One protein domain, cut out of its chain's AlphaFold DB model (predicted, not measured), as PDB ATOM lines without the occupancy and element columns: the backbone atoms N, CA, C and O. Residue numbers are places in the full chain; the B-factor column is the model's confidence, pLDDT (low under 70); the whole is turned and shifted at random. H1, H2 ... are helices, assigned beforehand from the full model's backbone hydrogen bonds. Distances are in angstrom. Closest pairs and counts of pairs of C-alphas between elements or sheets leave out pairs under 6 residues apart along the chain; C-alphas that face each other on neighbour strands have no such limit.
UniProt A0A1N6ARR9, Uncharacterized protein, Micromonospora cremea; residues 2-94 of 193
ATOM      1  N   GLY A   2     -51.652  30.512 -16.525       52.66
ATOM      2  CA  GLY A   2     -51.940  31.754 -15.790       52.66
ATOM      3  C   GLY A   2     -52.850  32.694 -16.584       52.66
ATOM      4  O   GLY A   2     -52.781  32.712 -17.813       52.66
ATOM      5  N   GLN A   3     -53.702  33.457 -15.892       62.28
ATOM      6  CA  GLN A   3     -54.668  34.369 -16.516       62.28
ATOM      7  C   GLN A   3     -54.007  35.408 -17.443       62.28
ATOM      8  O   GLN A   3     -54.606  35.736 -18.464       62.28
ATOM      9  N   LEU A   4     -52.768  35.846 -17.188       56.31
ATOM     10  CA  LEU A   4     -52.016  36.716 -18.101       56.31
ATOM     11  C   LEU A   4     -51.601  36.012 -19.372       56.31
ATOM     12  O   LEU A   4     -51.685  36.621 -20.425       56.31
ATOM     13  N   ILE A   5     -51.175  34.748 -19.310       58.50
ATOM     14  CA  ILE A   5     -50.817  34.014 -20.530       58.50
ATOM     15  C   ILE A   5     -52.050  33.925 -21.425       58.50
ATOM     16  O   ILE A   5     -51.943  34.212 -22.609       58.50
ATOM     17  N   GLN A   6     -53.224  33.646 -20.854       57.59
ATOM     18  CA  GLN A   6     -54.483  33.665 -21.598       57.59
ATOM     19  C   GLN A   6     -54.775  35.065 -22.174       57.59
ATOM     20  O   GLN A   6     -54.910  35.212 -23.381       57.59
ATOM     21  N   ARG A   7     -54.736  36.120 -21.345       60.19
ATOM     22  CA  ARG A   7     -55.008  37.510 -21.766       60.19
ATOM     23  C   ARG A   7     -54.004  38.079 -22.775       60.19
ATOM     24  O   ARG A   7     -54.366  38.954 -23.549       60.19
ATOM     25  N   LEU A   8     -52.750  37.632 -22.745       56.84
ATOM     26  CA  LEU A   8     -51.721  37.995 -23.724       56.84
ATOM     27  C   LEU A   8     -51.844  37.192 -25.013       56.84
ATOM     28  O   LEU A   8     -51.463  37.691 -26.065       56.84
ATOM     29  N   SER A   9     -52.368  35.968 -24.934       60.44
ATOM     30  CA  SER A   9     -52.676  35.154 -26.114       60.44
ATOM     31  C   SER A   9     -53.879  35.708 -26.877       60.44
ATOM     32  O   SER A   9     -53.939  35.571 -28.094       60.44
ATOM     33  N   ASP A  10     -54.803  36.356 -26.164       62.66
ATOM     34  CA  ASP A  10     -56.014  36.964 -26.723       62.66
ATOM     35  C   ASP A  10     -55.771  38.368 -27.320       62.66
ATOM     36  O   ASP A  10     -56.671  38.947 -27.925       62.66
ATOM     37  N   LEU A  11     -54.566  38.926 -27.164       56.50
ATOM     38  CA  LEU A  11     -54.194  40.233 -27.707       56.50
ATOM     39  C   LEU A  11     -53.795  40.105 -29.178       56.50
ATOM     40  O   LEU A  11     -52.735  39.559 -29.505       56.50
ATOM     41  N   SER A  12     -54.609  40.658 -30.079       56.72
ATOM     42  CA  SER A  12     -54.190  40.789 -31.468       56.72
ATOM     43  C   SER A  12     -53.092  41.852 -31.572       56.72
ATOM     44  O   SER A  12     -53.035  42.825 -30.816       56.72
ATOM     45  N   ARG A  13     -52.184  41.687 -32.539       54.69
ATOM     46  CA  ARG A  13     -51.140  42.685 -32.815       54.69
ATOM     47  C   ARG A  13     -51.749  44.049 -33.174       54.69
ATOM     48  O   ARG A  13     -51.096  45.061 -32.962       54.69
ATOM     49  N   GLU A  14     -52.981  44.064 -33.680       53.84
ATOM     50  CA  GLU A  14     -53.744  45.253 -34.072       53.84
ATOM     51  C   GLU A  14     -54.236  46.058 -32.854       53.84
ATOM     52  O   GLU A  14     -54.156  47.284 -32.883       53.84
ATOM     53  N   ASP A  15     -54.586  45.404 -31.739       53.62
ATOM     54  CA  ASP A  15     -55.034  46.065 -30.495       53.62
ATOM     55  C   ASP A  15     -53.925  46.880 -29.800       53.62
ATOM     56  O   ASP A  15     -54.188  47.831 -29.061       53.62
ATOM     57  N   LEU A  16     -52.660  46.518 -30.040       54.44
ATOM     58  CA  LEU A  16     -51.481  47.196 -29.485       54.44
ATOM     59  C   LEU A  16     -50.948  48.319 -30.384       54.44
ATOM     60  O   LEU A  16     -50.105  49.103 -29.941       54.44
ATOM     61  N   LEU A  17     -51.390  48.388 -31.643       52.94
ATOM     62  CA  LEU A  17     -50.767  49.240 -32.657       52.94
ATOM     63  C   LEU A  17     -51.291  50.678 -32.698       52.94
ATOM     64  O   LEU A  17     -50.653  51.497 -33.358       52.94
ATOM     65  N   ASP A  18     -52.340  51.033 -31.946       55.38
ATOM     66  CA  ASP A  18     -52.826  52.420 -31.914       55.38
ATOM     67  C   ASP A  18     -52.893  53.055 -30.516       55.38
ATOM     68  O   ASP A  18     -53.912  53.551 -30.042       55.38
ATOM     69  N   ILE A  19     -51.738  53.120 -29.847       54.72
ATOM     70  CA  ILE A  19     -51.540  53.836 -28.566       54.72
ATOM     71  C   ILE A  19     -51.767  55.366 -28.722       54.72
ATOM     72  O   ILE A  19     -51.724  56.126 -27.747       54.72
ATOM     73  N   LYS A  20     -52.005  55.862 -29.947       57.34
ATOM     74  CA  LYS A  20     -52.372  57.260 -30.209       57.34
ATOM     75  C   LYS A  20     -53.877  57.504 -30.033       57.34
ATOM     76  O   LYS A  20     -54.229  58.604 -29.599       57.34
ATOM     77  N   ASP A  21     -54.724  56.496 -30.247       70.56
ATOM     78  CA  ASP A  21     -56.170  56.536 -29.994       70.56
ATOM     79  C   ASP A  21     -56.473  56.470 -28.474       70.56
ATOM     80  O   ASP A  21     -55.898  55.646 -27.750       70.56
ATOM     81  N   PRO A  22     -57.361  57.330 -27.933       67.62
ATOM     82  CA  PRO A  22     -57.947  57.166 -26.601       67.62
ATOM     83  C   PRO A  22     -58.381  55.734 -26.235       67.62
ATOM     84  O   PRO A  22     -58.141  55.323 -25.098       67.62
ATOM     85  N   ALA A  23     -58.967  54.966 -27.158       65.44
ATOM     86  CA  ALA A  23     -59.379  53.582 -26.921       65.44
ATOM     87  C   ALA A  23     -58.169  52.647 -26.728       65.44
ATOM     88  O   ALA A  23     -58.111  51.906 -25.744       65.44
ATOM     89  N   GLY A  24     -57.143  52.770 -27.578       64.50
ATOM     90  CA  GLY A  24     -55.882  52.031 -27.439       64.50
ATOM     91  C   GLY A  24     -55.134  52.363 -26.142       64.50
ATOM     92  O   GLY A  24     -54.560  51.483 -25.499       64.50
ATOM     93  N   LYS A  25     -55.216  53.614 -25.660       67.75
ATOM     94  CA  LYS A  25     -54.671  54.006 -24.344       67.75
ATOM     95  C   LYS A  25     -55.399  53.343 -23.175       67.75
ATOM     96  O   LYS A  25     -54.763  53.054 -22.161       67.75
ATOM     97  N   VAL A  26     -56.711  53.126 -23.278       72.88
ATOM     98  CA  VAL A  26     -57.493  52.428 -22.243       72.88
ATOM     99  C   VAL A  26     -57.106  50.953 -22.193       72.88
ATOM    100  O   VAL A  26     -56.795  50.459 -21.109       72.88
ATOM    101  N   VAL A  27     -57.028  50.289 -23.348       70.00
ATOM    102  CA  VAL A  27     -56.589  48.889 -23.463       70.00
ATOM    103  C   VAL A  27     -55.173  48.723 -22.898       70.00
ATOM    104  O   VAL A  27     -54.953  47.926 -21.985       70.00
ATOM    105  N   ALA A  28     -54.219  49.561 -23.315       68.50
ATOM    106  CA  ALA A  28     -52.849  49.528 -22.796       68.50
ATOM    107  C   ALA A  28     -52.776  49.725 -21.268       68.50
ATOM    108  O   ALA A  28     -52.002  49.048 -20.588       68.50
ATOM    109  N   ARG A  29     -53.604  50.614 -20.697       70.12
ATOM    110  CA  ARG A  29     -53.700  50.800 -19.236       70.12
ATOM    111  C   ARG A  29     -54.257  49.567 -18.533       70.12
ATOM    112  O   ARG A  29     -53.706  49.181 -17.506       70.12
ATOM    113  N   GLN A  30     -55.306  48.947 -19.068       70.44
ATOM    114  CA  GLN A  30     -55.887  47.726 -18.501       70.44
ATOM    115  C   GLN A  30     -54.872  46.576 -18.496       70.44
ATOM    116  O   GLN A  30     -54.715  45.899 -17.480       70.44
ATOM    117  N   HIS A  31     -54.112  46.403 -19.580       71.19
ATOM    118  CA  HIS A  31     -53.035  45.411 -19.616       71.19
ATOM    119  C   HIS A  31     -51.915  45.748 -18.637       71.19
ATOM    120  O   HIS A  31     -51.488  44.872 -17.891       71.19
ATOM    121  N   SER A  32     -51.479  47.009 -18.572       71.44
ATOM    122  CA  SER A  32     -50.467  47.450 -17.603       71.44
ATOM    123  C   SER A  32     -50.886  47.156 -16.155       71.44
ATOM    124  O   SER A  32     -50.083  46.652 -15.370       71.44
ATOM    125  N   GLN A  33     -52.161  47.378 -15.818       73.44
ATOM    126  CA  GLN A  33     -52.724  47.018 -14.515       73.44
ATOM    127  C   GLN A  33     -52.732  45.502 -14.283       73.44
ATOM    128  O   GLN A  33     -52.337  45.049 -13.207       73.44
ATOM    129  N   ALA A  34     -53.128  44.710 -15.285       76.94
ATOM    130  CA  ALA A  34     -53.108  43.252 -15.193       76.94
ATOM    131  C   ALA A  34     -51.682  42.721 -14.956       76.94
ATOM    132  O   ALA A  34     -51.470  41.958 -14.014       76.94
ATOM    133  N   PHE A  35     -50.692  43.200 -15.715       75.81
ATOM    134  CA  PHE A  35     -49.278  42.878 -15.501       75.81
ATOM    135  C   PHE A  35     -48.817  43.207 -14.078       75.81
ATOM    136  O   PHE A  35     -48.194  42.370 -13.426       75.81
ATOM    137  N   GLY A  36     -49.156  44.400 -13.576       79.00
ATOM    138  CA  GLY A  36     -48.822  44.809 -12.212       79.00
ATOM    139  C   GLY A  36     -49.417  43.877 -11.151       79.00
ATOM    140  O   GLY A  36     -48.715  43.490 -10.213       79.00
ATOM    141  N   SER A  37     -50.683  43.475 -11.321       81.44
ATOM    142  CA  SER A  37     -51.366  42.558 -10.398       81.44
ATOM    143  C   SER A  37     -50.778  41.147 -10.400       81.44
ATOM    144  O   SER A  37     -50.633  40.541  -9.339       81.44
ATOM    145  N   GLU A  38     -50.378  40.629 -11.561       84.81
ATOM    146  CA  GLU A  38     -49.824  39.279 -11.653       84.81
ATOM    147  C   GLU A  38     -48.378  39.207 -11.187       84.81
ATOM    148  O   GLU A  38     -48.013  38.268 -10.481       84.81
ATOM    149  N   ASN A  39     -47.577  40.234 -11.480       86.62
ATOM    150  CA  ASN A  39     -46.246  40.353 -10.903       86.62
ATOM    151  C   ASN A  39     -46.306  40.374  -9.366       86.62
ATOM    152  O   ASN A  39     -45.534  39.674  -8.713       86.62
ATOM    153  N   LEU A  40     -47.271  41.101  -8.788       90.00
ATOM    154  CA  LEU A  40     -47.474  41.119  -7.340       90.00
ATOM    155  C   LEU A  40     -47.878  39.739  -6.797       90.00
ATOM    156  O   LEU A  40     -47.323  39.299  -5.791       90.00
ATOM    157  N   ALA A  41     -48.806  39.043  -7.454       90.44
ATOM    158  CA  ALA A  41     -49.229  37.708  -7.032       90.44
ATOM    159  C   ALA A  41     -48.061  36.701  -7.057       90.44
ATOM    160  O   ALA A  41     -47.888  35.927  -6.115       90.44
ATOM    161  N   LEU A  42     -47.222  36.742  -8.097       90.44
ATOM    162  CA  LEU A  42     -46.022  35.908  -8.191       90.44
ATOM    163  C   LEU A  42     -44.984  36.274  -7.124       90.44
ATOM    164  O   LEU A  42     -44.429  35.381  -6.487       90.44
ATOM    165  N   ALA A  43     -44.762  37.567  -6.874       93.88
ATOM    166  CA  ALA A  43     -43.870  38.031  -5.813       93.88
ATOM    167  C   ALA A  43     -44.331  37.543  -4.429       93.88
ATOM    168  O   ALA A  43     -43.518  37.075  -3.633       93.88
ATOM    169  N   GLN A  44     -45.639  37.572  -4.159       95.44
ATOM    170  CA  GLN A  44     -46.225  37.046  -2.923       95.44
ATOM    171  C   GLN A  44     -46.038  35.531  -2.789       95.44
ATOM    172  O   GLN A  44     -45.654  35.050  -1.723       95.44
ATOM    173  N   GLN A  45     -46.249  34.769  -3.865       95.19
ATOM    174  CA  GLN A  45     -46.006  33.323  -3.859       95.19
ATOM    175  C   GLN A  45     -44.528  32.997  -3.615       95.19
ATOM    176  O   GLN A  45     -44.215  32.124  -2.801       95.19
ATOM    177  N   ALA A  46     -43.622  33.724  -4.274       95.38
ATOM    178  CA  ALA A  46     -42.184  33.580  -4.087       95.38
ATOM    179  C   ALA A  46     -41.765  33.932  -2.652       95.38
ATOM    180  O   ALA A  46     -41.035  33.166  -2.026       95.38
ATOM    181  N   ARG A  47     -42.296  35.018  -2.074       96.44
ATOM    182  CA  ARG A  47     -42.096  35.359  -0.658       96.44
ATOM    183  C   ARG A  47     -42.546  34.225   0.264       96.44
ATOM    184  O   ARG A  47     -41.783  33.820   1.135       96.44
ATOM    185  N   GLY A  48     -43.730  33.661   0.031       96.00
ATOM    186  CA  GLY A  48     -44.227  32.532   0.818       96.00
ATOM    187  C   GLY A  48     -43.367  31.267   0.687       96.00
ATOM    188  O   GLY A  48     -43.348  30.436   1.591       96.00
ATOM    189  N   LEU A  49     -42.645  31.073  -0.423       96.00
ATOM    190  CA  LEU A  49     -41.623  30.022  -0.535       96.00
ATOM    191  C   LEU A  49     -40.380  30.370   0.290       96.00
ATOM    192  O   LEU A  49     -39.935  29.543   1.080       96.00
ATOM    193  N   ILE A  50     -39.871  31.598   0.172       97.06
ATOM    194  CA  ILE A  50     -38.715  32.080   0.941       97.06
ATOM    195  C   ILE A  50     -38.944  31.939   2.454       97.06
ATOM    196  O   ILE A  50     -38.030  31.572   3.185       97.06
ATOM    197  N   GLU A  51     -40.156  32.209   2.933       96.19
ATOM    198  CA  GLU A  51     -40.531  32.056   4.346       96.19
ATOM    199  C   GLU A  51     -40.539  30.594   4.814       96.19
ATOM    200  O   GLU A  51     -40.277  30.330   5.985       96.19
ATOM    201  N   ARG A  52     -40.787  29.638   3.911       97.19
ATOM    202  CA  ARG A  52     -40.791  28.200   4.222       97.19
ATOM    203  C   ARG A  52     -39.401  27.570   4.204       97.19
ATOM    204  O   ARG A  52     -39.183  26.600   4.922       97.19
ATOM    205  N   ILE A  53     -38.486  28.084   3.382       96.00
ATOM    206  CA  ILE A  53     -37.135  27.524   3.206       96.00
ATOM    207  C   ILE A  53     -36.023  28.585   3.315       96.00
ATOM    208  O   ILE A  53     -35.137  28.625   2.464       96.00
ATOM    209  N   PRO A  54     -36.011  29.447   4.349       93.00
ATOM    210  CA  PRO A  54     -35.165  30.645   4.381       93.00
ATOM    211  C   PRO A  54     -33.657  30.365   4.319       93.00
ATOM    212  O   PRO A  54     -32.893  31.236   3.889       93.00
ATOM    213  N   ASP A  55     -33.216  29.175   4.729       94.12
ATOM    214  CA  ASP A  55     -31.809  28.755   4.718       94.12
ATOM    215  C   ASP A  55     -31.326  28.267   3.349       94.12
ATOM    216  O   ASP A  55     -30.124  28.261   3.093       94.12
ATOM    217  N   HIS A  56     -32.251  27.942   2.445       94.75
ATOM    218  CA  HIS A  56     -31.959  27.484   1.086       94.75
ATOM    219  C   HIS A  56     -32.084  28.588   0.030       94.75
ATOM    220  O   HIS A  56     -31.952  28.306  -1.155       94.75
ATOM    221  N   VAL A  57     -32.331  29.830   0.452       97.06
ATOM    222  CA  VAL A  57     -32.485  30.980  -0.446       97.06
ATOM    223  C   VAL A  57     -31.198  31.799  -0.474       97.06
ATOM    224  O   VAL A  57     -30.698  32.249   0.563       97.06
ATOM    225  N   SER A  58     -30.688  32.014  -1.678       97.88
ATOM    226  CA  SER A  58     -29.492  32.796  -1.981       97.88
ATOM    227  C   SER A  58     -29.750  34.308  -1.994       97.88
ATOM    228  O   SER A  58     -30.884  34.778  -2.112       97.88
ATOM    229  N   ALA A  59     -28.678  35.104  -1.914       98.00
ATOM    230  CA  ALA A  59     -28.758  36.563  -2.003       98.00
ATOM    231  C   ALA A  59     -29.412  37.047  -3.316       98.00
ATOM    232  O   ALA A  59     -30.181  38.010  -3.307       98.00
ATOM    233  N   SER A  60     -29.140  36.373  -4.439       97.81
ATOM    234  CA  SER A  60     -29.707  36.721  -5.746       97.81
ATOM    235  C   SER A  60     -31.206  36.424  -5.827       97.81
ATOM    236  O   SER A  60     -31.946  37.226  -6.386       97.81
ATOM    237  N   GLU A  61     -31.687  35.343  -5.212       97.81
ATOM    238  CA  GLU A  61     -33.125  35.049  -5.141       97.81
ATOM    239  C   GLU A  61     -33.873  36.082  -4.288       97.81
ATOM    240  O   GLU A  61     -34.920  36.580  -4.705       97.81
ATOM    241  N   TYR A  62     -33.306  36.491  -3.144       98.31
ATOM    242  CA  TYR A  62     -33.844  37.619  -2.372       98.31
ATOM    243  C   TYR A  62     -33.902  38.902  -3.210       98.31
ATOM    244  O   TYR A  62     -34.917  39.600  -3.186       98.31
ATOM    245  N   LEU A  63     -32.849  39.201  -3.980       98.19
ATOM    246  CA  LEU A  63     -32.810  40.359  -4.877       98.19
ATOM    247  C   LEU A  63     -33.918  40.300  -5.935       98.19
ATOM    248  O   LEU A  63     -34.589  41.305  -6.165       98.19
ATOM    249  N   THR A  64     -34.124  39.144  -6.571       97.31
ATOM    250  CA  THR A  64     -35.160  38.965  -7.595       97.31
ATOM    251  C   THR A  64     -36.555  39.224  -7.031       97.31
ATOM    252  O   THR A  64     -37.338  39.945  -7.651       97.31
ATOM    253  N   VAL A  65     -36.866  38.696  -5.843       97.75
ATOM    254  CA  VAL A  65     -38.182  38.915  -5.228       97.75
ATOM    255  C   VAL A  65     -38.331  40.357  -4.724       97.75
ATOM    256  O   VAL A  65     -39.385  40.958  -4.923       97.75
ATOM    257  N   ALA A  66     -37.280  40.960  -4.160       97.75
ATOM    258  CA  ALA A  66     -37.293  42.372  -3.763       97.75
ATOM    259  C   ALA A  66     -37.548  43.309  -4.960       97.75
ATOM    260  O   ALA A  66     -38.362  44.229  -4.867       97.75
ATOM    261  N   LEU A  67     -36.917  43.038  -6.111       96.25
ATOM    262  CA  LEU A  67     -37.172  43.760  -7.360       96.25
ATOM    263  C   LEU A  67     -38.632  43.623  -7.802       96.25
ATOM    264  O   LEU A  67     -39.239  44.613  -8.204       96.25
ATOM    265  N   ALA A  68     -39.206  42.421  -7.704       94.88
ATOM    266  CA  ALA A  68     -40.602  42.194  -8.058       94.88
ATOM    267  C   ALA A  68     -41.561  43.016  -7.173       94.88
ATOM    268  O   ALA A  68     -42.517  43.593  -7.686       94.88
ATOM    269  N   PHE A  69     -41.285  43.146  -5.872       96.69
ATOM    270  CA  PHE A  69     -42.069  44.024  -4.998       96.69
ATOM    271  C   PHE A  69     -41.878  45.512  -5.315       96.69
ATOM    272  O   PHE A  69     -42.862  46.249  -5.364       96.69
ATOM    273  N   ASP A  70     -40.651  45.953  -5.596       94.75
ATOM    274  CA  ASP A  70     -40.366  47.346  -5.965       94.75
ATOM    275  C   ASP A  70     -41.125  47.784  -7.229       94.75
ATOM    276  O   ASP A  70     -41.792  48.819  -7.216       94.75
ATOM    277  N   VAL A  71     -41.106  46.983  -8.301       91.12
ATOM    278  CA  VAL A  71     -41.852  47.320  -9.531       91.12
ATOM    279  C   VAL A  71     -43.371  47.295  -9.326       91.12
ATOM    280  O   VAL A  71     -44.101  47.962 -10.058       91.12
ATOM    281  N   SER A  72     -43.851  46.575  -8.310       92.00
ATOM    282  CA  SER A  72     -45.254  46.562  -7.881       92.00
ATOM    283  C   SER A  72     -45.595  47.655  -6.854       92.00
ATOM    284  O   SER A  72     -46.714  47.670  -6.342       92.00
ATOM    285  N   GLY A  73     -44.670  48.572  -6.541       91.69
ATOM    286  CA  GLY A  73     -44.895  49.685  -5.608       91.69
ATOM    287  C   GLY A  73     -44.956  49.275  -4.132       91.69
ATOM    288  O   GLY A  73     -45.514  49.998  -3.311       91.69
ATOM    289  N   ARG A  74     -44.416  48.104  -3.790       96.56
ATOM    290  CA  ARG A  74     -44.424  47.510  -2.447       96.56
ATOM    291  C   ARG A  74     -43.069  47.723  -1.773       96.56
ATOM    292  O   ARG A  74     -42.252  46.810  -1.645       96.56
ATOM    293  N   SER A  75     -42.802  48.979  -1.420       97.31
ATOM    294  CA  SER A  75     -41.492  49.425  -0.932       97.31
ATOM    295  C   SER A  75     -41.101  48.788   0.403       97.31
ATOM    296  O   SER A  75     -39.929  48.487   0.605       97.31
ATOM    297  N   GLU A  76     -42.057  48.546   1.304       98.19
ATOM    298  CA  GLU A  76     -41.790  47.899   2.598       98.19
ATOM    299  C   GLU A  76     -41.312  46.455   2.414       98.19
ATOM    300  O   GLU A  76     -40.293  46.055   2.973       98.19
ATOM    301  N   GLU A  77     -41.992  45.684   1.566       98.31
ATOM    302  CA  GLU A  77     -41.614  44.303   1.276       98.31
ATOM    303  C   GLU A  77     -40.296  44.215   0.501       98.31
ATOM    304  O   GLU A  77     -39.479  43.329   0.764       98.31
ATOM    305  N   SER A  78     -40.061  45.153  -0.421       98.31
ATOM    306  CA  SER A  78     -38.774  45.270  -1.110       98.31
ATOM    307  C   SER A  78     -37.633  45.556  -0.126       98.31
ATOM    308  O   SER A  78     -36.601  44.883  -0.169       98.31
ATOM    309  N   HIS A  79     -37.836  46.491   0.812       98.56
ATOM    310  CA  HIS A  79     -36.885  46.803   1.881       98.56
ATOM    311  C   HIS A  79     -36.566  45.570   2.739       98.56
ATOM    312  O   HIS A  79     -35.393  45.220   2.890       98.56
ATOM    313  N   GLU A  80     -37.594  44.882   3.246       98.38
ATOM    314  CA  GLU A  80     -37.447  43.699   4.103       98.38
ATOM    315  C   GLU A  80     -36.633  42.596   3.406       98.38
ATOM    316  O   GLU A  80     -35.668  42.057   3.959       98.38
ATOM    317  N   LEU A  81     -36.985  42.270   2.159       98.38
ATOM    318  CA  LEU A  81     -36.307  41.218   1.406       98.38
ATOM    319  C   LEU A  81     -34.886  41.611   1.013       98.38
ATOM    320  O   LEU A  81     -33.991  40.768   1.084       98.38
ATOM    321  N   ALA A  82     -34.648  42.874   0.653       98.56
ATOM    322  CA  ALA A  82     -33.302  43.349   0.367       98.56
ATOM    323  C   ALA A  82     -32.402  43.237   1.610       98.56
ATOM    324  O   ALA A  82     -31.271  42.764   1.505       98.56
ATOM    325  N   GLN A  83     -32.905  43.590   2.799       98.56
ATOM    326  CA  GLN A  83     -32.171  43.419   4.057       98.56
ATOM    327  C   GLN A  83     -31.850  41.952   4.348       98.56
ATOM    328  O   GLN A  83     -30.713  41.632   4.689       98.56
ATOM    329  N   ARG A  84     -32.817  41.048   4.168       98.19
ATOM    330  CA  ARG A  84     -32.599  39.605   4.354       98.19
ATOM    331  C   ARG A  84     -31.594  39.039   3.351       98.19
ATOM    332  O   ARG A  84     -30.736  38.250   3.739       98.19
ATOM    333  N   GLY A  85     -31.644  39.485   2.096       98.12
ATOM    334  CA  GLY A  85     -30.666  39.121   1.071       98.12
ATOM    335  C   GLY A  85     -29.245  39.560   1.424       98.12
ATOM    336  O   GLY A  85     -28.300  38.814   1.191       98.12
ATOM    337  N   LEU A  86     -29.086  40.727   2.058       98.44
ATOM    338  CA  LEU A  86     -27.784  41.240   2.511       98.44
ATOM    339  C   LEU A  86     -27.163  40.436   3.664       98.44
ATOM    340  O   LEU A  86     -25.976  40.606   3.935       98.44
ATOM    341  N   LEU A  87     -27.935  39.571   4.332       97.56
ATOM    342  CA  LEU A  87     -27.432  38.626   5.336       97.56
ATOM    343  C   LEU A  87     -26.938  37.310   4.715       97.56
ATOM    344  O   LEU A  87     -26.363  36.480   5.418       97.56
ATOM    345  N   LYS A  88     -27.180  37.089   3.418       97.81
ATOM    346  CA  LYS A  88     -26.757  35.879   2.711       97.81
ATOM    347  C   LYS A  88     -25.400  36.091   2.031       97.81
ATOM    348  O   LYS A  88     -25.107  37.200   1.580       97.81
ATOM    349  N   PRO A  89     -24.577  35.035   1.902       96.00
ATOM    350  CA  PRO A  89     -23.404  35.078   1.039       96.00
ATOM    351  C   PRO A  89     -23.806  35.437  -0.398       96.00
ATOM    352  O   PRO A  89     -24.800  34.929  -0.919       96.00
ATOM    353  N   GLY A  90     -23.024  36.298  -1.041       93.75
ATOM    354  CA  GLY A  90     -23.255  36.732  -2.413       93.75
ATOM    355  C   GLY A  90     -21.999  37.349  -3.012       93.75
ATOM    356  O   GLY A  90     -21.115  37.809  -2.288       93.75
ATOM    357  N   ASP A  91     -21.915  37.347  -4.338       94.88
ATOM    358  CA  ASP A  91     -20.867  38.064  -5.055       94.88
ATOM    359  C   ASP A  91     -21.051  39.589  -4.931       94.88
ATOM    360  O   ASP A  91     -22.125  40.097  -4.585       94.88
ATOM    361  N   ALA A  92     -19.990  40.339  -5.233       95.12
ATOM    362  CA  ALA A  92     -19.982  41.790  -5.078       95.12
ATOM    363  C   ALA A  92     -21.082  42.495  -5.893       95.12
ATOM    364  O   ALA A  92     -21.667  43.459  -5.400       95.12
ATOM    365  N   LEU A  93     -21.414  42.024  -7.102       94.62
ATOM    366  CA  LEU A  93     -22.445  42.647  -7.941       94.62
ATOM    367  C   LEU A  93     -23.848  42.409  -7.381       94.62
ATOM    368  O   LEU A  93     -24.669  43.335  -7.362       94.62
ATOM    369  N   THR A  94     -24.113  41.203  -6.874       97.06
ATOM    370  CA  THR A  94     -25.367  40.885  -6.180       97.06
ATOM    371  C   THR A  94     -25.533  41.755  -4.936       97.06
ATOM    372  O   THR A  94     -26.585  42.371  -4.750       97.06
TER     373      THR A  94
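AT A GLANCE: This is residues 2 to 94 of the 193 residues of an uncharacterized protein of Micromonospora cremea (UniProt A0A1N6ARR9). One long straight helix, H2, makes the length of the model, and a helical hairpin of H3 and H4 packs on one side of its later half through H3. The short helix H1 folds back to the middle of H2, joined to its start by a long link with no named element. The printed part has 93 residues, with four named helices in the order H1, H2, H3, H4 and no named strand, and its class is all helix. It is loose, with a radius of gyration of the C-alphas of 17.0 A, and spans 49 by 23 by 22 A.

HOW THE PARTS SIT: H2, residues 22 to 52, touches H3, residues 59 to 71, with residues 36 to 47 alone. Their closest C-alphas, of Ala 43 and Ala 68, are 5.7 A apart. This helical hairpin has a shallow tilt of 33 degrees, only just short of steep, opposite ways. H3 and H4, residues 75 to 85, form a helical hairpin too and touch at a shallow tilt of 6 degrees, opposite ways; their closest C-alphas, of Ala 66 and Ser 78, are 4.2 A apart. H2 and H4 are near each other. H1, residues 3 to 9, and H2 form a helical hairpin that only just touches, with 3 pairs of C-alphas within 8 A, through residues 34 to 38 of H2 alone. The closest C-alphas, of Leu 4 and Phe 35, are 7.2 A apart, at a steep tilt of 43 degrees, opposite ways. H1 is apart from H3 and H4. The helix packing is mostly aligned, only just. Every O i to N i+4 pair is within hydrogen-bond range in H1, H3 and H4; in H2, 26 of 27 are.

IN THESE COORDINATES: H2 is 45.6 A from C-alpha 22 at (-57.947, 57.166, -26.601) to C-alpha 52 at (-40.791, 28.200, 4.222). H3 is 18.5 A long, H4 15.1 A and H1 9.8 A. H4 ends at C-alpha 85, (-30.666, 39.121, 1.071).

THE WHOLE: The C-alphas farthest apart, of Asp 21 and Asp 55, are 50.7 A apart. The printed part has no cut. The link from H1 to H2, residues 10 to 21, is long; H2 to H3 is short and H3 to H4 tight. Confidence is under 70 at residues 2 to 20, 22 to 25 and 28.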